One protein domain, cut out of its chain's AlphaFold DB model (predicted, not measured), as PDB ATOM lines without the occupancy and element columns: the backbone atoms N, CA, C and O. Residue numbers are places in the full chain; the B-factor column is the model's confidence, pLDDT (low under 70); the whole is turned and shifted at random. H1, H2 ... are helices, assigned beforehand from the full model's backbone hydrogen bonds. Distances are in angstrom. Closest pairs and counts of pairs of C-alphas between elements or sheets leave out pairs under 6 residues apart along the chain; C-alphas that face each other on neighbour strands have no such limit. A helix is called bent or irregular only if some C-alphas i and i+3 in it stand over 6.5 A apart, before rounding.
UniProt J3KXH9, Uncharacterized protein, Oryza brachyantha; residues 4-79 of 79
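AT A GLANCE: This is residues 4 to 79 of the 79 residues of an uncharacterized protein of Oryza brachyantha (UniProt J3KXH9). Two long helices, H1 and H2, meet near one end as an open V, and from the far end of H2 a short third helix, H3, folds back beside H2 without reaching it. The space between the arms of the V is empty, and most of H1, much of H2 and the whole of H3 stand free. The printed part has 76 residues, with three named helices in the order H1, H2, H3 and no named strand; the class is all helix. It is only just loose, close to extended, with a radius of gyration of the C-alphas of 16.8 A and spans of 43 by 38 by 23 A.

IN THESE COORDINATES: H1, the longest helix, is residues 5 to 29, 36.2 A from C-alpha 5 at (66.222, 49.911, -0.351) to C-alpha 29 at (100.310, 37.975, 2.153). H2 is residues 34 to 57, 32.6 A long. It has a kink of 28 degrees near residue 51 and is neither bent nor irregular, but only just: C-alphas 48 and 51 are 6.3 A apart. H3 is residues 66 to 78, ending at C-alpha 78 at (80.689, 28.466, 24.637).

HOW THE PARTS SIT: H1 and H2 form a helical hairpin and only just touch, with 3 pairs of C-alphas within 8 A. The closest C-alphas are those of Phe 28 and Thr 34, 7.4 A apart. H1 touches H2 with residues 24 to 28 alone, and H2 touches H1 with residues 34 to 37 alone. The two run opposite ways at a tilt of 38 degrees, only just steep. H3 is apart from H1 and from H2. Every O i to N i+4 pair is within hydrogen-bond range in H1 and H3, and 18 of 20 are in H2.

THE WHOLE: The C-alphas farthest apart, those of Asp 29 and Pro 63, are 44.4 A apart. The printed part has no cut. The link from H1 to H2 is tight and that from H2 to H3 is short. Mean pLDDT of the printed part is 86.0; residue 4, residues 58 to 63 and residue 79 are under 70.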
ATOM      1  N   LYS A   4      63.806  49.493  -3.850       69.81
ATOM      2  CA  LYS A   4      65.252  49.688  -4.099       69.81
ATOM      3  C   LYS A   4      66.109  49.637  -2.828       69.81
ATOM      4  O   LYS A   4      67.277  49.273  -2.910       69.81
ATOM      5  N   LYS A   5      65.539  49.961  -1.660       75.62
ATOM      6  CA  LYS A   5      66.222  49.911  -0.351       75.62
ATOM      7  C   LYS A   5      66.905  48.560  -0.068       75.62
ATOM      8  O   LYS A   5      68.087  48.590   0.266       75.62
ATOM      9  N   PRO A   6      66.247  47.393  -0.241       84.56
ATOM     10  CA  PRO A   6      66.900  46.107   0.009       84.56
ATOM     11  C   PRO A   6      68.069  45.838  -0.946       84.56
ATOM     12  O   PRO A   6      69.083  45.302  -0.516       84.56
ATOM     13  N   TYR A   7      67.987  46.274  -2.207       86.31
ATOM     14  CA  TYR A   7      69.097  46.137  -3.157       86.31
ATOM     15  C   TYR A   7      70.286  47.026  -2.795       86.31
ATOM     16  O   TYR A   7      71.423  46.575  -2.869       86.31
ATOM     17  N   VAL A   8      70.042  48.266  -2.363       90.31
ATOM     18  CA  VAL A   8      71.115  49.162  -1.901       90.31
ATOM     19  C   VAL A   8      71.818  48.573  -0.676       90.31
ATOM     20  O   VAL A   8      73.045  48.572  -0.621       90.31
ATOM     21  N   ILE A   9      71.058  48.010   0.269       92.12
ATOM     22  CA  ILE A   9      71.616  47.322   1.440       92.12
ATOM     23  C   ILE A   9      72.421  46.090   1.011       92.12
ATOM     24  O   ILE A   9      73.544  45.914   1.472       92.12
ATOM     25  N   ALA A  10      71.897  45.268   0.098       92.94
ATOM     26  CA  ALA A  10      72.598  44.089  -0.406       92.94
ATOM     27  C   ALA A  10      73.923  44.455  -1.092       92.94
ATOM     28  O   ALA A  10      74.944  43.820  -0.834       92.94
ATOM     29  N   ILE A  11      73.937  45.514  -1.905       94.25
ATOM     30  CA  ILE A  11      75.160  46.018  -2.543       94.25
ATOM     31  C   ILE A  11      76.148  46.517  -1.486       94.25
ATOM     32  O   ILE A  11      77.323  46.168  -1.550       94.25
ATOM     33  N   ALA A  12      75.694  47.287  -0.492       94.31
ATOM     34  CA  ALA A  12      76.559  47.773   0.582       94.31
ATOM     35  C   ALA A  12      77.191  46.617   1.376       94.31
ATOM     36  O   ALA A  12      78.398  46.618   1.616       94.31
ATOM     37  N   ILE A  13      76.397  45.598   1.718       93.50
ATOM     38  CA  ILE A  13      76.874  44.375   2.371       93.50
ATOM     39  C   ILE A  13      77.930  43.686   1.501       93.50
ATOM     40  O   ILE A  13      78.996  43.327   2.002       93.50
ATOM     41  N   GLN A  14      77.672  43.554   0.199       94.62
ATOM     42  CA  GLN A  14      78.604  42.913  -0.723       94.62
ATOM     43  C   GLN A  14      79.933  43.669  -0.810       94.62
ATOM     44  O   GLN A  14      80.993  43.053  -0.740       94.62
ATOM     45  N   VAL A  15      79.888  45.001  -0.883       95.50
ATOM     46  CA  VAL A  15      81.087  45.853  -0.888       95.50
ATOM     47  C   VAL A  15      81.894  45.674   0.400       95.50
ATOM     48  O   VAL A  15      83.114  45.526   0.333       95.50
ATOM     49  N   ILE A  16      81.233  45.620   1.561       94.00
ATOM     50  CA  ILE A  16      81.897  45.368   2.848       94.00
ATOM     51  C   ILE A  16      82.572  43.989   2.847       94.00
ATOM     52  O   ILE A  16      83.739  43.883   3.225       94.00
ATOM     53  N   PHE A  17      81.883  42.939   2.389       93.31
ATOM     54  CA  PHE A  17      82.454  41.590   2.316       93.31
ATOM     55  C   PHE A  17      83.648  41.503   1.366       93.31
ATOM     56  O   PHE A  17      84.675  40.921   1.726       93.31
ATOM     57  N   THR A  18      83.556  42.109   0.183       94.44
ATOM     58  CA  THR A  18      84.675  42.164  -0.763       94.44
ATOM     59  C   THR A  18      85.860  42.925  -0.169       94.44
ATOM     60  O   THR A  18      86.988  42.438  -0.239       94.44
ATOM     61  N   GLY A  19      85.617  44.068   0.480       92.75
ATOM     62  CA  GLY A  19      86.656  44.823   1.183       92.75
ATOM     63  C   GLY A  19      87.340  43.988   2.267       92.75
ATOM     64  O   GLY A  19      88.567  43.911   2.300       92.75
ATOM     65  N   MET A  20      86.563  43.284   3.098       91.75
ATOM     66  CA  MET A  20      87.113  42.379   4.113       91.75
ATOM     67  C   MET A  20      87.982  41.280   3.501       91.75
ATOM     68  O   MET A  20      89.041  40.978   4.050       91.75
ATOM     69  N   PHE A  21      87.570  40.689   2.378       91.62
ATOM     70  CA  PHE A  21      88.347  39.647   1.708       91.62
ATOM     71  C   PHE A  21      89.698  40.173   1.206       91.62
ATOM     72  O   PHE A  21      90.730  39.558   1.467       91.62
ATOM     73  N   VAL A  22      89.709  41.340   0.554       93.44
ATOM     74  CA  VAL A  22      90.941  41.976   0.059       93.44
ATOM     75  C   VAL A  22      91.886  42.326   1.209       93.44
ATOM     76  O   VAL A  22      93.072  42.016   1.130       93.44
ATOM     77  N   ILE A  23      91.370  42.909   2.296       89.69
ATOM     78  CA  ILE A  23      92.172  43.250   3.483       89.69
ATOM     79  C   ILE A  23      92.735  41.984   4.140       89.69
ATOM     80  O   ILE A  23      93.909  41.955   4.493       89.69
ATOM     81  N   SER A  24      91.922  40.932   4.270       87.88
ATOM     82  CA  SER A  24      92.360  39.650   4.841       87.88
ATOM     83  C   SER A  24      93.473  39.031   4.001       87.88
ATOM     84  O   SER A  24      94.490  38.607   4.539       87.88
ATOM     85  N   LYS A  25      93.311  39.035   2.671       88.50
ATOM     86  CA  LYS A  25      94.333  38.542   1.749       88.50
ATOM     87  C   LYS A  25      95.627  39.346   1.888       88.50
ATOM     88  O   LYS A  25      96.678  38.756   2.093       88.50
ATOM     89  N   ALA A  26      95.545  40.676   1.870       90.44
ATOM     90  CA  ALA A  26      96.713  41.538   2.036       90.44
ATOM     91  C   ALA A  26      97.417  41.312   3.387       90.44
ATOM     92  O   ALA A  26      98.642  41.250   3.432       90.44
ATOM     93  N   ALA A  27      96.661  41.148   4.475       87.31
ATOM     94  CA  ALA A  27      97.200  40.855   5.801       87.31
ATOM     95  C   ALA A  27      97.963  39.520   5.835       87.31
ATOM     96  O   ALA A  27      99.065  39.454   6.383       87.31
ATOM     97  N   PHE A  28      97.412  38.469   5.224       88.88
ATOM     98  CA  PHE A  28      98.059  37.156   5.167       88.88
ATOM     99  C   PHE A  28      99.247  37.113   4.207       88.88
ATOM    100  O   PHE A  28     100.251  36.487   4.536       88.88
ATOM    101  N   ASP A  29      99.188  37.839   3.091       89.88
ATOM    102  CA  ASP A  29     100.310  37.975   2.153       89.88
ATOM    103  C   ASP A  29     101.531  38.643   2.825       89.88
ATOM    104  O   ASP A  29     102.672  38.352   2.472       89.88
ATOM    105  N   HIS A  30     101.313  39.475   3.851       86.00
ATOM    106  CA  HIS A  30     102.373  40.063   4.685       86.00
ATOM    107  C   HIS A  30     102.807  39.165   5.864       86.00
ATOM    108  O   HIS A  30     103.554  39.607   6.737       86.00
ATOM    109  N   GLY A  31     102.348  37.912   5.918       85.88
ATOM    110  CA  GLY A  31     102.740  36.936   6.940       85.88
ATOM    111  C   GLY A  31     102.015  37.078   8.284       85.88
ATOM    112  O   GLY A  31     102.488  36.553   9.292       85.88
ATOM    113  N   MET A  32     100.877  37.781   8.339       88.12
ATOM    114  CA  MET A  32     100.110  37.926   9.580       88.12
ATOM    115  C   MET A  32      99.471  36.599  10.000       88.12
ATOM    116  O   MET A  32      98.795  35.939   9.216       88.12
ATOM    117  N   ASN A  33      99.627  36.228  11.273       88.81
ATOM    118  CA  ASN A  33      98.970  35.046  11.825       88.81
ATOM    119  C   ASN A  33      97.441  35.243  11.864       88.81
ATOM    120  O   ASN A  33      96.947  36.247  12.384       88.81
ATOM    121  N   THR A  34      96.693  34.250  11.386       86.94
ATOM    122  CA  THR A  34      95.225  34.206  11.387       86.94
ATOM    123  C   THR A  34      94.608  34.535  12.746       86.94
ATOM    124  O   THR A  34      93.651  35.305  12.807       86.94
ATOM    125  N   PHE A  35      95.164  34.021  13.848       87.31
ATOM    126  CA  PHE A  35      94.640  34.299  15.192       87.31
ATOM    127  C   PHE A  35      94.761  35.779  15.565       87.31
ATOM    128  O   PHE A  35      93.828  36.366  16.114       87.31
ATOM    129  N   VAL A  36      95.891  36.391  15.214       89.62
ATOM    130  CA  VAL A  36      96.165  37.807  15.470       89.62
ATOM    131  C   VAL A  36      95.232  38.679  14.628       89.62
ATOM    132  O   VAL A  36      94.612  39.601  15.153       89.62
ATOM    133  N   PHE A  37      95.046  38.336  13.351       89.06
ATOM    134  CA  PHE A  37      94.110  39.030  12.466       89.06
ATOM    135  C   PHE A  37      92.666  38.995  12.996       89.06
ATOM    136  O   PHE A  37      91.995  40.029  13.066       89.06
ATOM    137  N   VAL A  38      92.191  37.819  13.423       89.25
ATOM    138  CA  VAL A  38      90.839  37.656  13.980       89.25
ATOM    139  C   VAL A  38      90.671  38.470  15.263       89.25
ATOM    140  O   VAL A  38      89.655  39.156  15.411       89.25
ATOM    141  N   PHE A  39      91.665  38.443  16.155       91.12
ATOM    142  CA  PHE A  39      91.650  39.227  17.387       91.12
ATOM    143  C   PHE A  39      91.546  40.729  17.100       91.12
ATOM    144  O   PHE A  39      90.634  41.384  17.609       91.12
ATOM    145  N   TYR A  40      92.408  41.269  16.230       90.06
ATOM    146  CA  TYR A  40      92.385  42.693  15.886       90.06
ATOM    147  C   TYR A  40      91.061  43.122  15.260       90.06
ATOM    148  O   TYR A  40      90.543  44.182  15.605       90.06
ATOM    149  N   ARG A  41      90.473  42.294  14.392       90.38
ATOM    150  CA  ARG A  41      89.175  42.598  13.781       90.38
ATOM    151  C   ARG A  41      88.060  42.708  14.827       90.38
ATOM    152  O   ARG A  41      87.302  43.674  14.798       90.38
ATOM    153  N   GLN A  42      87.973  41.756  15.758       90.12
ATOM    154  CA  GLN A  42      86.947  41.765  16.812       90.12
ATOM    155  C   GLN A  42      87.185  42.877  17.843       90.12
ATOM    156  O   GLN A  42      86.227  43.498  18.313       90.12
ATOM    157  N   ALA A  43      88.450  43.170  18.158       92.50
ATOM    158  CA  ALA A  43      88.827  44.267  19.042       92.50
ATOM    159  C   ALA A  43      88.468  45.626  18.425       92.50
ATOM    160  O   ALA A  43      87.832  46.444  19.084       92.50
ATOM    161  N   ALA A  44      88.797  45.845  17.149       91.62
ATOM    162  CA  ALA A  44      88.444  47.064  16.427       91.62
ATOM    163  C   ALA A  44      86.923  47.225  16.293       91.62
ATOM    164  O   ALA A  44      86.401  48.308  16.546       91.62
ATOM    165  N   ALA A  45      86.199  46.148  15.965       91.19
ATOM    166  CA  ALA A  45      84.738  46.171  15.907       91.19
ATOM    167  C   ALA A  45      84.133  46.567  17.263       91.19
ATOM    168  O   ALA A  45      83.305  47.471  17.325       91.19
ATOM    169  N   SER A  46      84.602  45.956  18.354       91.31
ATOM    170  CA  SER A  46      84.175  46.304  19.714       91.31
ATOM    171  C   SER A  46      84.503  47.758  20.057       91.31
ATOM    172  O   SER A  46      83.646  48.471  20.567       91.31
ATOM    173  N   ALA A  47      85.711  48.224  19.736       92.94
ATOM    174  CA  ALA A  47      86.157  49.585  20.020       92.94
ATOM    175  C   ALA A  47      85.386  50.653  19.229       92.94
ATOM    176  O   ALA A  47      85.191  51.749  19.742       92.94
ATOM    177  N   LEU A  48      84.933  50.343  18.011       90.12
ATOM    178  CA  LEU A  48      84.099  51.238  17.203       90.12
ATOM    179  C   LEU A  48      82.633  51.213  17.647       90.12
ATOM    180  O   LEU A  48      81.988  52.260  17.713       90.12
ATOM    181  N   LEU A  49      82.104  50.032  17.972       87.69
ATOM    182  CA  LEU A  49      80.714  49.873  18.398       87.69
ATOM    183  C   LEU A  49      80.472  50.401  19.813       87.69
ATOM    184  O   LEU A  49      79.399  50.928  20.074       87.69
ATOM    185  N   LEU A  50      81.451  50.312  20.714       87.44
ATOM    186  CA  LEU A  50      81.326  50.773  22.097       87.44
ATOM    187  C   LEU A  50      80.940  52.265  22.220       87.44
ATOM    188  O   LEU A  50      79.933  52.552  22.868       87.44
ATOM    189  N   PRO A  51      81.643  53.232  21.598       86.12
ATOM    190  CA  PRO A  51      81.241  54.634  21.642       86.12
ATOM    191  C   PRO A  51      79.927  54.881  20.891       86.12
ATOM    192  O   PRO A  51      79.116  55.677  21.359       86.12
ATOM    193  N   LEU A  52      79.674  54.181  19.778       85.25
ATOM    194  CA  LEU A  52      78.400  54.279  19.057       85.25
ATOM    195  C   LEU A  52      77.225  53.843  19.940       85.25
ATOM    196  O   LEU A  52      76.246  54.575  20.040       85.25
ATOM    197  N   ALA A  53      77.343  52.725  20.651       84.81
ATOM    198  CA  ALA A  53      76.330  52.248  21.588       84.81
ATOM    199  C   ALA A  53      76.118  53.240  22.746       84.81
ATOM    200  O   ALA A  53      74.983  53.539  23.122       84.81
ATOM    201  N   ILE A  54      77.198  53.824  23.281       82.25
ATOM    202  CA  ILE A  54      77.118  54.826  24.357       82.25
ATOM    203  C   ILE A  54      76.460  56.133  23.880       82.25
ATOM    204  O   ILE A  54      75.775  56.787  24.666       82.25
ATOM    205  N   VAL A  55      76.652  56.548  22.628       82.94
ATOM    206  CA  VAL A  55      76.078  57.803  22.110       82.94
ATOM    207  C   VAL A  55      74.645  57.609  21.611       82.94
ATOM    208  O   VAL A  55      73.772  58.409  21.942       82.94
ATOM    209  N   LEU A  56      74.392  56.558  20.829       78.00
ATOM    210  CA  LEU A  56      73.116  56.337  20.142       78.00
ATOM    211  C   LEU A  56      72.081  55.652  21.039       78.00
ATOM    212  O   LEU A  56      70.897  55.980  20.999       78.00
ATOM    213  N   GLU A  57      72.526  54.702  21.857       71.81
ATOM    214  CA  GLU A  57      71.637  53.749  22.524       71.81
ATOM    215  C   GLU A  57      71.440  54.067  24.007       71.81
ATOM    216  O   GLU A  57      70.440  53.666  24.596       71.81
ATOM    217  N   ARG A  58      72.300  54.898  24.606       66.94
ATOM    218  CA  ARG A  58      72.221  55.284  26.028       66.94
ATOM    219  C   ARG A  58      70.880  55.883  26.458       66.94
ATOM    220  O   ARG A  58      70.555  55.811  27.639       66.94
ATOM    221  N   ARG A  59      70.105  56.479  25.542       61.34
ATOM    222  CA  ARG A  59      68.797  57.078  25.866       61.34
ATOM    223  C   ARG A  59      67.609  56.119  25.716       61.34
ATOM    224  O   ARG A  59      66.585  56.360  26.345       61.34
ATOM    225  N   ASN A  60      67.751  55.059  24.917       64.50
ATOM    226  CA  ASN A  60      66.681  54.101  24.601       64.50
ATOM    227  C   ASN A  60      66.946  52.689  25.151       64.50
ATOM    228  O   ASN A  60      66.042  51.855  25.136       64.50
ATOM    229  N   ALA A  61      68.167  52.398  25.610       68.94
ATOM    230  CA  ALA A  61      68.552  51.065  26.044       68.94
ATOM    231  C   ALA A  61      67.906  50.709  27.398       68.94
ATOM    232  O   ALA A  61      68.094  51.437  28.380       68.94
ATOM    233  N   PRO A  62      67.183  49.576  27.492       69.19
ATOM    234  CA  PRO A  62      66.741  49.051  28.775       69.19
ATOM    235  C   PRO A  62      67.963  48.686  29.639       69.19
ATOM    236  O   PRO A  62      68.984  48.242  29.106       69.19
ATOM    237  N   PRO A  63      67.889  48.850  30.972       68.00
ATOM    238  CA  PRO A  63      69.015  48.565  31.853       68.00
ATOM    239  C   PRO A  63      69.429  47.091  31.734       68.00
ATOM    240  O   PRO A  63      68.685  46.182  32.107       68.00
ATOM    241  N   MET A  64      70.637  46.842  31.220       72.50
ATOM    242  CA  MET A  64      71.215  45.500  31.201       72.50
ATOM    243  C   MET A  64      71.541  45.067  32.631       72.50
ATOM    244  O   MET A  64      72.425  45.624  33.278       72.50
ATOM    245  N   SER A  65      70.849  44.040  33.131       82.00
ATOM    246  CA  SER A  65      71.240  43.410  34.396       82.00
ATOM    247  C   SER A  65      72.545  42.622  34.226       82.00
ATOM    248  O   SER A  65      72.748  41.956  33.208       82.00
ATOM    249  N   LEU A  66      73.394  42.608  35.260       80.75
ATOM    250  CA  LEU A  66      74.630  41.810  35.286       80.75
ATOM    251  C   LEU A  66      74.384  40.314  35.017       80.75
ATOM    252  O   LEU A  66      75.226  39.646  34.427       80.75
ATOM    253  N   ARG A  67      73.205  39.788  35.386       85.31
ATOM    254  CA  ARG A  67      72.803  38.404  35.081       85.31
ATOM    255  C   ARG A  67      72.603  38.173  33.582       85.31
ATOM    256  O   ARG A  67      72.974  37.118  33.081       85.31
ATOM    257  N   LEU A  68      72.008  39.135  32.873       85.81
ATOM    258  CA  LEU A  68      71.837  39.077  31.417       85.81
ATOM    259  C   LEU A  68      73.186  39.179  30.709       85.81
ATOM    260  O   LEU A  68      73.460  38.379  29.822       85.81
ATOM    261  N   PHE A  69      74.048  40.092  31.160       85.38
ATOM    262  CA  PHE A  69      75.409  40.208  30.646       85.38
ATOM    263  C   PHE A  69      76.202  38.906  30.827       85.38
ATOM    264  O   PHE A  69      76.761  38.398  29.862       85.38
ATOM    265  N   ALA A  70      76.183  38.312  32.025       87.50
ATOM    266  CA  ALA A  70      76.863  37.044  32.288       87.50
ATOM    267  C   ALA A  70      76.324  35.896  31.419       87.50
ATOM    268  O   ALA A  70      77.104  35.088  30.927       87.50
ATOM    269  N   LYS A  71      75.005  35.842  31.178       87.94
ATOM    270  CA  LYS A  71      74.409  34.870  30.248       87.94
ATOM    271  C   LYS A  71      74.903  35.080  28.819       87.94
ATOM    272  O   LYS A  71      75.329  34.117  28.196       87.94
ATOM    273  N   LEU A  72      74.871  36.313  28.312       89.06
ATOM    274  CA  LEU A  72      75.367  36.639  26.969       89.06
ATOM    275  C   LEU A  72      76.861  36.320  26.827       89.06
ATOM    276  O   LEU A  72      77.270  35.772  25.809       89.06
ATOM    277  N   PHE A  73      77.655  36.600  27.862       87.44
ATOM    278  CA  PHE A  73      79.072  36.252  27.908       87.44
ATOM    279  C   PHE A  73      79.293  34.736  27.880       87.44
ATOM    280  O   PHE A  73      80.121  34.264  27.112       87.44
ATOM    281  N   LEU A  74      78.529  33.965  28.660       92.25
ATOM    282  CA  LEU A  74      78.588  32.499  28.645       92.25
ATOM    283  C   LEU A  74      78.199  31.920  27.281       92.25
ATOM    284  O   LEU A  74      78.892  31.033  26.799       92.25
ATOM    285  N   TYR A  75      77.147  32.438  26.639       89.69
ATOM    286  CA  TYR A  75      76.793  32.044  25.271       89.69
ATOM    287  C   TYR A  75      77.936  32.340  24.293       89.69
ATOM    288  O   TYR A  75      78.342  31.456  23.554       89.69
ATOM    289  N   ALA A  76      78.515  33.543  24.341       86.25
ATOM    290  CA  ALA A  76      79.633  33.913  23.475       86.25
ATOM    291  C   ALA A  76      80.921  33.110  23.751       86.25
ATOM    292  O   ALA A  76      81.717  32.909  22.837       86.25
ATOM    293  N   LEU A  77      81.144  32.674  24.997       85.44
ATOM    294  CA  LEU A  77      82.304  31.874  25.400       85.44
ATOM    295  C   LEU A  77      82.174  30.407  24.967       85.44
ATOM    296  O   LEU A  77      83.177  29.790  24.616       85.44
ATOM    297  N   LEU A  78      80.962  29.851  25.028       88.31
ATOM    298  CA  LEU A  78      80.689  28.466  24.637       88.31
ATOM    299  C   LEU A  78      80.556  28.293  23.116       88.31
ATOM    300  O   LEU A  78      80.848  27.202  22.626       88.31
ATOM    301  N   GLY A  79      80.203  29.362  22.394       67.69
ATOM    302  CA  GLY A  79      79.976  29.351  20.946       67.69
ATOM    303  C   GLY A  79      78.508  29.184  20.599       67.69
ATOM    304  O   GLY A  79      77.939  28.122  20.934       67.69
TER     305      GLY A  79